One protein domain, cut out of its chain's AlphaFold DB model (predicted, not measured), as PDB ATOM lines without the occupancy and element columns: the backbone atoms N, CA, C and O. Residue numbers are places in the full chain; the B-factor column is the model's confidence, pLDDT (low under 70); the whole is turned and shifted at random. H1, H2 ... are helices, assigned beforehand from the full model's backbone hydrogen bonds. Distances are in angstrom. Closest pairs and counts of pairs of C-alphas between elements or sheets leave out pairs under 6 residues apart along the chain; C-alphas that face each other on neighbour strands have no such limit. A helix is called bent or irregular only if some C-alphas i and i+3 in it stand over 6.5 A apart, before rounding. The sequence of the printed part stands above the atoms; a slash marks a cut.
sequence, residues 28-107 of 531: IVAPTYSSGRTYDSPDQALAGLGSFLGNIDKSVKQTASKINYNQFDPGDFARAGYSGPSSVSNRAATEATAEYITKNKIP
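AT A GLANCE: This is residues 28 to 107 of the 531 residues of an uncharacterized protein of Phycisphaerae bacterium (UniProt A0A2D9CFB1). Two long helices, H1 and H3, lie side by side and run opposite ways in a rod, with the short helix H2 at one end, on the way from H1 to H3. Before H1, residues 28 to 41 form a long strip without a named element that runs lengthwise beside this pair, from the end of the rod near H2 to its other end. The printed part has 80 residues with three named helices, in the order H1, H2, H3, and no named strand; the class is all helix. The whole is only just loose, close to compact, with a radius of gyration of the C-alphas of 14.4 A, and the C-alphas span 44 by 20 by 13 A.

HOW THE PARTS SIT: After residues 28 to 41 comes H1, residues 42 to 66, which touches H3, residues 85 to 103, with its residues 53 to 64 alone. There are 9 pairs of C-alphas within 8 A between these two helices. The closest C-alphas are those of Val 60 and Ser 89, 5.4 A apart. The lines of H1 and H3 stand at a shallow tilt of 21 degrees, opposite ways, and their centres are 9.7 A apart. H2, residues 74 to 79, is apart from H1. H2 and H3 are close but not clearly touching: their closest C-alphas, those of Phe 77 and Pro 85, are 6.9 A apart. The lines of H2 and H3 stand at a steep tilt of 47 degrees, the same way. In H2 every O i to N i+4 pair is within hydrogen-bond range; in H1 it is 17 of 21 pairs and in H3 14 of 15.

IN THESE COORDINATES: The printed part begins at Ile 28, with its C-alpha at (-14.028, -5.888, -45.743). H1, residues 42 to 66, starts with C-alpha 42 at (-43.080, 9.967, -35.523) and is 34.0 A long from first to last C-alpha. It is irregular, with C-alphas 47 and 50 being 7.0 A apart, and has a kink of 46 degrees near residue 49. H2, residues 74 to 79, measures 8.9 A from first to last C-alpha. H3, residues 85 to 103, is 27.6 A long and ends with C-alpha 103 at (-34.879, 6.123, -32.955).

THE WHOLE: The two C-alphas farthest apart, those of Asp 40 and Gly 75, are 44.9 A from each other. The C-alphas of Ile 28 and Pro 107, the first and last printed residues, are 33.1 A apart. The printed part has no cut. The link from H1 to H2, with 7 residues, is short, and the link from H2 to H3, with 5 residues, is tight. The mean pLDDT of the printed part is 85.0, and no printed residue is under 70.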
ATOM      1  N   ILE A  28     -12.973  -6.794 -45.277       78.69
ATOM      2  CA  ILE A  28     -14.028  -5.888 -45.743       78.69
ATOM      3  C   ILE A  28     -14.906  -5.563 -44.537       78.69
ATOM      4  O   ILE A  28     -15.624  -6.427 -44.038       78.69
ATOM      5  N   VAL A  29     -14.850  -4.319 -44.065       74.06
ATOM      6  CA  VAL A  29     -15.717  -3.819 -42.990       74.06
ATOM      7  C   VAL A  29     -16.849  -3.010 -43.617       74.06
ATOM      8  O   VAL A  29     -16.597  -2.116 -44.429       74.06
ATOM      9  N   ALA A  30     -18.100  -3.321 -43.263       70.69
ATOM     10  CA  ALA A  30     -19.231  -2.523 -43.722       70.69
ATOM     11  C   ALA A  30     -19.149  -1.109 -43.129       70.69
ATOM     12  O   ALA A  30     -18.978  -0.966 -41.917       70.69
ATOM     13  N   PRO A  31     -19.272  -0.057 -43.955       83.50
ATOM     14  CA  PRO A  31     -19.329   1.302 -43.448       83.50
ATOM     15  C   PRO A  31     -20.628   1.511 -42.672       83.50
ATOM     16  O   PRO A  31     -21.690   1.071 -43.102       83.50
ATOM     17  N   THR A  32     -20.567   2.237 -41.561       88.19
ATOM     18  CA  THR A  32     -21.775   2.672 -40.855       88.19
ATOM     19  C   THR A  32     -22.363   3.886 -41.566       88.19
ATOM     20  O   THR A  32     -21.689   4.903 -41.741       88.19
ATOM     21  N   TYR A  33     -23.622   3.794 -41.993       92.50
ATOM     22  CA  TYR A  33     -24.350   4.950 -42.513       92.50
ATOM     23  C   TYR A  33     -25.003   5.724 -41.371       92.50
ATOM     24  O   TYR A  33     -25.360   5.159 -40.342       92.50
ATOM     25  N   SER A  34     -25.150   7.039 -41.546       90.38
ATOM     26  CA  SER A  34     -25.832   7.869 -40.552       90.38
ATOM     27  C   SER A  34     -27.279   7.411 -40.400       90.38
ATOM     28  O   SER A  34     -27.993   7.315 -41.394       90.38
ATOM     29  N   SER A  35     -27.733   7.240 -39.159       87.94
ATOM     30  CA  SER A  35     -29.131   6.968 -38.812       87.94
ATOM     31  C   SER A  35     -30.046   8.192 -38.968       87.94
ATOM     32  O   SER A  35     -31.151   8.198 -38.431       87.94
ATOM     33  N   GLY A  36     -29.568   9.282 -39.578       89.44
ATOM     34  CA  GLY A  36     -30.317  10.518 -39.765       89.44
ATOM     35  C   GLY A  36     -30.627  11.298 -38.480       89.44
ATOM     36  O   GLY A  36     -30.128  11.028 -37.382       89.44
ATOM     37  N   ARG A  37     -31.454  12.332 -38.659       90.25
ATOM     38  CA  ARG A  37     -31.897  13.248 -37.599       90.25
ATOM     39  C   ARG A  37     -32.957  12.583 -36.720       90.25
ATOM     40  O   ARG A  37     -33.739  11.771 -37.215       90.25
ATOM     41  N   THR A  38     -33.007  12.983 -35.454       92.94
ATOM     42  CA  THR A  38     -34.158  12.711 -34.584       92.94
ATOM     43  C   THR A  38     -35.189  13.824 -34.748       92.94
ATOM     44  O   THR A  38     -34.809  14.984 -34.900       92.94
ATOM     45  N   TYR A  39     -36.468  13.476 -34.706       90.81
ATOM     46  CA  TYR A  39     -37.597  14.395 -34.794       90.81
ATOM     47  C   TYR A  39     -38.425  14.360 -33.509       90.81
ATOM     48  O   TYR A  39     -38.388  13.384 -32.758       90.81
ATOM     49  N   ASP A  40     -39.203  15.418 -33.286       88.88
ATOM     50  CA  ASP A  40     -40.047  15.551 -32.097       88.88
ATOM     51  C   ASP A  40     -41.282  14.637 -32.146       88.88
ATOM     52  O   ASP A  40     -41.850  14.304 -31.104       88.88
ATOM     53  N   SER A  41     -41.696  14.204 -33.345       91.94
ATOM     54  CA  SER A  41     -42.790  13.248 -33.524       91.94
ATOM     55  C   SER A  41     -42.520  12.198 -34.613       91.94
ATOM     56  O   SER A  41     -41.818  12.481 -35.594       91.94
ATOM     57  N   PRO A  42     -43.132  11.001 -34.491       86.88
ATOM     58  CA  PRO A  42     -43.080   9.967 -35.523       86.88
ATOM     59  C   PRO A  42     -43.590  10.433 -36.890       86.88
ATOM     60  O   PRO A  42     -43.003  10.076 -37.906       86.88
ATOM     61  N   ASP A  43     -44.634  11.265 -36.935       81.12
ATOM     62  CA  ASP A  43     -45.215  11.754 -38.194       81.12
ATOM     63  C   ASP A  43     -44.256  12.688 -38.944       81.12
ATOM     64  O   ASP A  43     -44.121  12.608 -40.167       81.12
ATOM     65  N   GLN A  44     -43.539  13.549 -38.212       85.12
ATOM     66  CA  GLN A  44     -42.510  14.408 -38.800       85.12
ATOM     67  C   GLN A  44     -41.329  13.591 -39.328       85.12
ATOM     68  O   GLN A  44     -40.801  13.890 -40.403       85.12
ATOM     69  N   ALA A  45     -40.930  12.545 -38.603       88.00
ATOM     70  CA  ALA A  45     -39.903  11.625 -39.071       88.00
ATOM     71  C   ALA A  45     -40.367  10.830 -40.300       88.00
ATOM     72  O   ALA A  45     -39.622  10.692 -41.266       88.00
ATOM     73  N   LEU A  46     -41.618  10.367 -40.325       81.69
ATOM     74  CA  LEU A  46     -42.180   9.647 -41.466       81.69
ATOM     75  C   LEU A  46     -42.190  10.517 -42.733       81.69
ATOM     76  O   LEU A  46     -41.749  10.063 -43.787       81.69
ATOM     77  N   ALA A  47     -42.582  11.790 -42.621       79.44
ATOM     78  CA  ALA A  47     -42.492  12.750 -43.724       79.44
ATOM     79  C   ALA A  47     -41.039  12.991 -44.188       79.44
ATOM     80  O   ALA A  47     -40.783  13.237 -45.367       79.44
ATOM     81  N   GLY A  48     -40.071  12.894 -43.270       81.38
ATOM     82  CA  GLY A  48     -38.638  13.004 -43.552       81.38
ATOM     83  C   GLY A  48     -37.984  11.736 -44.117       81.38
ATOM     84  O   GLY A  48     -36.860  11.822 -44.625       81.38
ATOM     85  N   LEU A  49     -38.662  10.582 -44.071       83.12
ATOM     86  CA  LEU A  49     -38.082   9.278 -44.412       83.12
ATOM     87  C   LEU A  49     -37.602   9.218 -45.867       83.12
ATOM     88  O   LEU A  49     -36.510   8.719 -46.133       83.12
ATOM     89  N   GLY A  50     -38.362   9.783 -46.809       77.50
ATOM     90  CA  GLY A  50     -37.969   9.812 -48.222       77.50
ATOM     91  C   GLY A  50     -36.655  10.568 -48.454       77.50
ATOM     92  O   GLY A  50     -35.772  10.093 -49.168       77.50
ATOM     93  N   SER A  51     -36.468  11.716 -47.795       83.44
ATOM     94  CA  SER A  51     -35.208  12.473 -47.872       83.44
ATOM     95  C   SER A  51     -34.044  11.740 -47.203       83.44
ATOM     96  O   SER A  51     -32.919  11.788 -47.700       83.44
ATOM     97  N   PHE A  52     -34.302  11.059 -46.085       90.00
ATOM     98  CA  PHE A  52     -33.315  10.216 -45.419       90.00
ATOM     99  C   PHE A  52     -32.836   9.086 -46.345       90.00
ATOM    100  O   PHE A  52     -31.632   8.944 -46.560       90.00
ATOM    101  N   LEU A  53     -33.759   8.362 -46.980       84.25
ATOM    102  CA  LEU A  53     -33.434   7.284 -47.917       84.25
ATOM    103  C   LEU A  53     -32.715   7.794 -49.173       84.25
ATOM    104  O   LEU A  53     -31.784   7.154 -49.659       84.25
ATOM    105  N   GLY A  54     -33.047   9.000 -49.640       81.38
ATOM    106  CA  GLY A  54     -32.284   9.675 -50.693       81.38
ATOM    107  C   GLY A  54     -30.822   9.959 -50.312       81.38
ATOM    108  O   GLY A  54     -29.951   9.987 -51.180       81.38
ATOM    109  N   ASN A  55     -30.514  10.147 -49.024       84.81
ATOM    110  CA  ASN A  55     -29.131  10.258 -48.554       84.81
ATOM    111  C   ASN A  55     -28.455   8.891 -48.404       84.81
ATOM    112  O   ASN A  55     -27.266   8.786 -48.702       84.81
ATOM    113  N   ILE A  56     -29.201   7.848 -48.025       86.81
ATOM    114  CA  ILE A  56     -28.701   6.468 -48.030       86.81
ATOM    115  C   ILE A  56     -28.238   6.066 -49.435       86.81
ATOM    116  O   ILE A  56     -27.129   5.559 -49.567       86.81
ATOM    117  N   ASP A  57     -28.994   6.378 -50.494       81.75
ATOM    118  CA  ASP A  57     -28.578   6.110 -51.884       81.75
ATOM    119  C   ASP A  57     -27.222   6.760 -52.236       81.75
ATOM    120  O   ASP A  57     -26.361   6.150 -52.877       81.75
ATOM    121  N   LYS A  58     -26.970   7.983 -51.749       83.19
ATOM    122  CA  LYS A  58     -25.665   8.643 -51.925       83.19
ATOM    123  C   LYS A  58     -24.553   7.891 -51.195       83.19
ATOM    124  O   LYS A  58     -23.477   7.707 -51.765       83.19
ATOM    125  N   SER A  59     -24.800   7.448 -49.963       86.88
ATOM    126  CA  SER A  59     -23.845   6.643 -49.194       86.88
ATOM    127  C   SER A  59     -23.572   5.292 -49.858       86.88
ATOM    128  O   SER A  59     -22.411   4.905 -49.962       86.88
ATOM    129  N   VAL A  60     -24.596   4.633 -50.413       83.12
ATOM    130  CA  VAL A  60     -24.458   3.398 -51.207       83.12
ATOM    131  C   VAL A  60     -23.530   3.623 -52.399       83.12
ATOM    132  O   VAL A  60     -22.578   2.866 -52.583       83.12
ATOM    133  N   LYS A  61     -23.723   4.704 -53.165       84.38
ATOM    134  CA  LYS A  61     -22.850   5.052 -54.303       84.38
ATOM    135  C   LYS A  61     -21.406   5.330 -53.880       84.38
ATOM    136  O   LYS A  61     -20.472   4.922 -54.568       84.38
ATOM    137  N   GLN A  62     -21.206   5.993 -52.741       86.94
ATOM    138  CA  GLN A  62     -19.872   6.227 -52.178       86.94
ATOM    139  C   GLN A  62     -19.207   4.940 -51.685       86.94
ATOM    140  O   GLN A  62     -17.993   4.793 -51.800       86.94
ATOM    141  N   THR A  63     -19.975   4.002 -51.136       85.44
ATOM    142  CA  THR A  63     -19.460   2.686 -50.759       85.44
ATOM    143  C   THR A  63     -19.104   1.877 -51.994       85.44
ATOM    144  O   THR A  63     -18.002   1.352 -52.052       85.44
ATOM    145  N   ALA A  64     -19.961   1.850 -53.017       81.44
ATOM    146  CA  ALA A  64     -19.706   1.118 -54.254       81.44
ATOM    147  C   ALA A  64     -18.441   1.602 -54.992       81.44
ATOM    148  O   ALA A  64     -17.764   0.808 -55.641       81.44
ATOM    149  N   SER A  65     -18.056   2.880 -54.869       85.38
ATOM    150  CA  SER A  65     -16.797   3.378 -55.450       85.38
ATOM    151  C   SER A  65     -15.539   2.956 -54.675       85.38
ATOM    152  O   SER A  65     -14.447   2.958 -55.247       85.38
ATOM    153  N   LYS A  66     -15.689   2.572 -53.400       86.31
ATOM    154  CA  LYS A  66     -14.609   2.158 -52.481       86.31
ATOM    155  C   LYS A  66     -14.605   0.669 -52.127       86.31
ATOM    156  O   LYS A  66     -13.678   0.201 -51.479       86.31
ATOM    157  N   ILE A  67     -15.678  -0.049 -52.437       83.62
ATOM    158  CA  ILE A  67     -15.866  -1.466 -52.143       83.62
ATOM    159  C   ILE A  67     -16.533  -2.070 -53.376       83.62
ATOM    160  O   ILE A  67     -17.745  -1.984 -53.561       83.62
ATOM    161  N   ASN A  68     -15.712  -2.631 -54.258       82.31
ATOM    162  CA  ASN A  68     -16.113  -3.256 -55.516       82.31
ATOM    163  C   ASN A  68     -15.059  -4.279 -55.959       82.31
ATOM    164  O   ASN A  68     -13.979  -4.364 -55.374       82.31
ATOM    165  N   TYR A  69     -15.360  -5.019 -57.025       81.81
ATOM    166  CA  TYR A  69     -14.479  -6.065 -57.549       81.81
ATOM    167  C   TYR A  69     -13.171  -5.563 -58.182       81.81
ATOM    168  O   TYR A  69     -12.295  -6.370 -58.464       81.81
ATOM    169  N   ASN A  70     -12.996  -4.252 -58.392       83.50
ATOM    170  CA  ASN A  70     -11.706  -3.705 -58.833       83.50
ATOM    171  C   ASN A  70     -10.735  -3.499 -57.662       83.50
ATOM    172  O   ASN A  70      -9.547  -3.283 -57.888       83.50
ATOM    173  N   GLN A  71     -11.239  -3.493 -56.426       83.00
ATOM    174  CA  GLN A  71     -10.460  -3.220 -55.216       83.00
ATOM    175  C   GLN A  71     -10.375  -4.427 -54.277       83.00
ATOM    176  O   GLN A  71      -9.482  -4.465 -53.436       83.00
ATOM    177  N   PHE A  72     -11.279  -5.399 -54.426       83.25
ATOM    178  CA  PHE A  72     -11.368  -6.599 -53.598       83.25
ATOM    179  C   PHE A  72     -11.689  -7.827 -54.444       83.25
ATOM    180  O   PHE A  72     -12.486  -7.749 -55.382       83.25
ATOM    181  N   ASP A  73     -11.148  -8.976 -54.053       82.75
ATOM    182  CA  ASP A  73     -11.459 -10.240 -54.711       82.75
ATOM    183  C   ASP A  73     -12.836 -10.766 -54.267       82.75
ATOM    184  O   ASP A  73     -13.241 -10.566 -53.118       82.75
ATOM    185  N   PRO A  74     -13.557 -11.540 -55.102       80.19
ATOM    186  CA  PRO A  74     -14.798 -12.203 -54.688       80.19
ATOM    187  C   PRO A  74     -14.660 -13.037 -53.403       80.19
ATOM    188  O   PRO A  74     -15.565 -13.065 -52.567       80.19
ATOM    189  N   GLY A  75     -13.500 -13.674 -53.208       76.25
ATOM    190  CA  GLY A  75     -13.190 -14.429 -51.993       76.25
ATOM    191  C   GLY A  75     -13.092 -13.563 -50.732       76.25
ATOM    192  O   GLY A  75     -13.335 -14.065 -49.637       76.25
ATOM    193  N   ASP A  76     -12.788 -12.269 -50.859       83.12
ATOM    194  CA  ASP A  76     -12.722 -11.344 -49.726       83.12
ATOM    195  C   ASP A  76     -14.104 -11.041 -49.162       83.12
ATOM    196  O   ASP A  76     -14.270 -10.996 -47.945       83.12
ATOM    197  N   PHE A  77     -15.100 -10.901 -50.038       80.81
ATOM    198  CA  PHE A  77     -16.497 -10.733 -49.643       80.81
ATOM    199  C   PHE A  77     -17.001 -11.967 -48.909       80.81
ATOM    200  O   PHE A  77     -17.503 -11.844 -47.795       80.81
ATOM    201  N   ALA A  78     -16.774 -13.158 -49.469       78.88
ATOM    202  CA  ALA A  78     -17.175 -14.408 -48.831       78.88
ATOM    203  C   ALA A  78     -16.506 -14.594 -47.457       78.88
ATOM    204  O   ALA A  78     -17.179 -14.953 -46.490       78.88
ATOM    205  N   ARG A  79     -15.203 -14.289 -47.341       80.44
ATOM    206  CA  ARG A  79     -14.476 -14.311 -46.057       80.44
ATOM    207  C   ARG A  79     -15.037 -13.321 -45.039       80.44
ATOM    208  O   ARG A  79     -15.044 -13.624 -43.851       80.44
ATOM    209  N   ALA A  80     -15.522 -12.174 -45.497       80.81
ATOM    210  CA  ALA A  80     -16.158 -11.161 -44.664       80.81
ATOM    211  C   ALA A  80     -17.668 -11.404 -44.429       80.81
ATOM    212  O   ALA A  80     -18.326 -10.580 -43.798       80.81
ATOM    213  N   GLY A  81     -18.224 -12.529 -44.900       78.06
ATOM    214  CA  GLY A  81     -19.634 -12.889 -44.705       78.06
ATOM    215  C   GLY A  81     -20.613 -12.172 -45.642       78.06
ATOM    216  O   GLY A  81     -21.808 -12.115 -45.362       78.06
ATOM    217  N   TYR A  82     -20.115 -11.626 -46.749       78.31
ATOM    218  CA  TYR A  82     -20.879 -10.913 -47.766       78.31
ATOM    219  C   TYR A  82     -21.021 -11.765 -49.030       78.31
ATOM    220  O   TYR A  82     -20.070 -12.407 -49.474       78.31
ATOM    221  N   SER A  83     -22.198 -11.735 -49.656       73.06
ATOM    222  CA  SER A  83     -22.435 -12.397 -50.950       73.06
ATOM    223  C   SER A  83     -21.827 -11.632 -52.134       73.06
ATOM    224  O   SER A  83     -21.766 -12.151 -53.244       73.06
ATOM    225  N   GLY A  84     -21.363 -10.403 -51.894       79.19
ATOM    226  CA  GLY A  84     -20.687  -9.547 -52.864       79.19
ATOM    227  C   GLY A  84     -20.680  -8.072 -52.437       79.19
ATOM    228  O   GLY A  84     -21.212  -7.737 -51.372       79.19
ATOM    229  N   PRO A  85     -20.134  -7.167 -53.268       73.94
ATOM    230  CA  PRO A  85     -20.007  -5.744 -52.958       73.94
ATOM    231  C   PRO A  85     -21.321  -5.061 -52.571       73.94
ATOM    232  O   PRO A  85     -21.364  -4.303 -51.605       73.94
ATOM    233  N   SER A  86     -22.414  -5.374 -53.272       76.75
ATOM    234  CA  SER A  86     -23.734  -4.791 -52.999       76.75
ATOM    235  C   SER A  86     -24.281  -5.178 -51.624       76.75
ATOM    236  O   SER A  86     -24.942  -4.371 -50.975       76.75
ATOM    237  N   SER A  87     -23.972  -6.381 -51.129       76.69
ATOM    238  CA  SER A  87     -24.441  -6.830 -49.812       76.69
ATOM    239  C   SER A  87     -23.813  -6.048 -48.651       76.69
ATOM    240  O   SER A  87     -24.441  -5.907 -47.603       76.69
ATOM    241  N   VAL A  88     -22.630  -5.455 -48.860       82.00
ATOM    242  CA  VAL A  88     -21.967  -4.581 -47.880       82.00
ATOM    243  C   VAL A  88     -22.764  -3.291 -47.692       82.00
ATOM    244  O   VAL A  88     -23.124  -2.930 -46.571       82.00
ATOM    245  N   SER A  89     -23.096  -2.612 -48.795       82.00
ATOM    246  CA  SER A  89     -23.896  -1.385 -48.762       82.00
ATOM    247  C   SER A  89     -25.350  -1.643 -48.364       82.00
ATOM    248  O   SER A  89     -25.932  -0.835 -47.646       82.00
ATOM    249  N   ASN A  90     -25.932  -2.779 -48.766       80.00
ATOM    250  CA  ASN A  90     -27.304  -3.144 -48.395       80.00
ATOM    251  C   ASN A  90     -27.439  -3.371 -46.889       80.00
ATOM    252  O   ASN A  90     -28.417  -2.926 -46.286       80.00
ATOM    253  N   ARG A  91     -26.444  -4.013 -46.264       84.12
ATOM    254  CA  ARG A  91     -26.414  -4.189 -44.810       84.12
ATOM    255  C   ARG A  91     -26.358  -2.842 -44.089       84.12
ATOM    256  O   ARG A  91     -27.182  -2.601 -43.211       84.12
ATOM    257  N   ALA A  92     -25.451  -1.958 -44.503       85.94
ATOM    258  CA  ALA A  92     -25.313  -0.620 -43.931       85.94
ATOM    259  C   ALA A  92     -26.593   0.226 -44.085       85.94
ATOM    260  O   ALA A  92     -27.035   0.877 -43.139       85.94
ATOM    261  N   ALA A  93     -27.225   0.178 -45.263       85.75
ATOM    262  CA  ALA A  93     -28.495   0.846 -45.541       85.75
ATOM    263  C   ALA A  93     -29.637   0.317 -44.663       85.75
ATOM    264  O   ALA A  93     -30.413   1.099 -44.112       85.75
ATOM    265  N   THR A  94     -29.718  -1.005 -44.507       88.62
ATOM    266  CA  THR A  94     -30.717  -1.675 -43.667       88.62
ATOM    267  C   THR A  94     -30.561  -1.279 -42.203       88.62
ATOM    268  O   THR A  94     -31.541  -0.914 -41.558       88.62
ATOM    269  N   GLU A  95     -29.331  -1.316 -41.685       91.56
ATOM    270  CA  GLU A  95     -29.019  -0.963 -40.298       91.56
ATOM    271  C   GLU A  95     -29.365   0.499 -40.005       91.56
ATOM    272  O   GLU A  95     -30.135   0.766 -39.083       91.56
ATOM    273  N   ALA A  96     -28.910   1.430 -40.845       93.75
ATOM    274  CA  ALA A  96     -29.211   2.848 -40.667       93.75
ATOM    275  C   ALA A  96     -30.709   3.162 -40.789       93.75
ATOM    276  O   ALA A  96     -31.216   4.025 -40.073       93.75
ATOM    277  N   THR A  97     -31.435   2.469 -41.672       93.75
ATOM    278  CA  THR A  97     -32.880   2.685 -41.842       93.75
ATOM    279  C   THR A  97     -33.678   2.128 -40.671       93.75
ATOM    280  O   THR A  97     -34.563   2.812 -40.160       93.75
ATOM    281  N   ALA A  98     -33.350   0.923 -40.199       94.88
ATOM    282  CA  ALA A  98     -33.971   0.357 -39.006       94.88
ATOM    283  C   ALA A  98     -33.702   1.230 -37.769       94.88
ATOM    284  O   ALA A  98     -34.609   1.470 -36.968       94.88
ATOM    285  N   GLU A  99     -32.485   1.768 -37.645       95.62
ATOM    286  CA  GLU A  99     -32.134   2.705 -36.582       95.62
ATOM    287  C   GLU A  99     -32.910   4.020 -36.710       95.62
ATOM    288  O   GLU A  99     -33.478   4.469 -35.720       95.62
ATOM    289  N   TYR A 100     -33.027   4.608 -37.909       95.69
ATOM    290  CA  TYR A 100     -33.840   5.810 -38.135       95.69
ATOM    291  C   TYR A 100     -35.295   5.606 -37.693       95.69
ATOM    292  O   TYR A 100     -35.835   6.444 -36.971       95.69
ATOM    293  N   ILE A 101     -35.913   4.487 -38.090       95.50
ATOM    294  CA  ILE A 101     -37.299   4.131 -37.740       95.50
ATOM    295  C   ILE A 101     -37.446   3.996 -36.223       95.50
ATOM    296  O   ILE A 101     -38.301   4.648 -35.621       95.50
ATOM    297  N   THR A 102     -36.572   3.208 -35.594       95.06
ATOM    298  CA  THR A 102     -36.639   2.905 -34.156       95.06
ATOM    299  C   THR A 102     -36.355   4.143 -33.307       95.06
ATOM    300  O   THR A 102     -37.111   4.467 -32.390       95.06
ATOM    301  N   LYS A 103     -35.300   4.895 -33.645       95.25
ATOM    302  CA  LYS A 103     -34.879   6.123 -32.955       95.25
ATOM    303  C   LYS A 103     -35.957   7.202 -32.995       95.25
ATOM    304  O   LYS A 103     -36.155   7.902 -32.005       95.25
ATOM    305  N   ASN A 104     -36.669   7.311 -34.115       95.88
ATOM    306  CA  ASN A 104     -37.770   8.257 -34.288       95.88
ATOM    307  C   ASN A 104     -39.138   7.710 -33.864       95.88
ATOM    308  O   ASN A 104     -40.139   8.411 -34.000       95.88
ATOM    309  N   LYS A 105     -39.188   6.479 -33.340       96.06
ATOM    310  CA  LYS A 105     -40.422   5.815 -32.901       96.06
ATOM    311  C   LYS A 105     -41.492   5.786 -33.997       96.06
ATOM    312  O   LYS A 105     -42.679   5.896 -33.701       96.06
ATOM    313  N   ILE A 106     -41.071   5.664 -35.259       91.00
ATOM    314  CA  ILE A 106     -41.995   5.456 -36.374       91.00
ATOM    315  C   ILE A 106     -42.594   4.059 -36.191       91.00
ATOM    316  O   ILE A 106     -41.827   3.096 -36.109       91.00
ATOM    317  N   PRO A 107     -43.928   3.919 -36.105       91.06
ATOM    318  CA  PRO A 107     -44.539   2.604 -36.010       91.06
ATOM    319  C   PRO A 107     -44.117   1.733 -37.208       91.06
ATOM    320  O   PRO A 107     -44.239   2.161 -38.353       91.06
TER     321      PRO A 107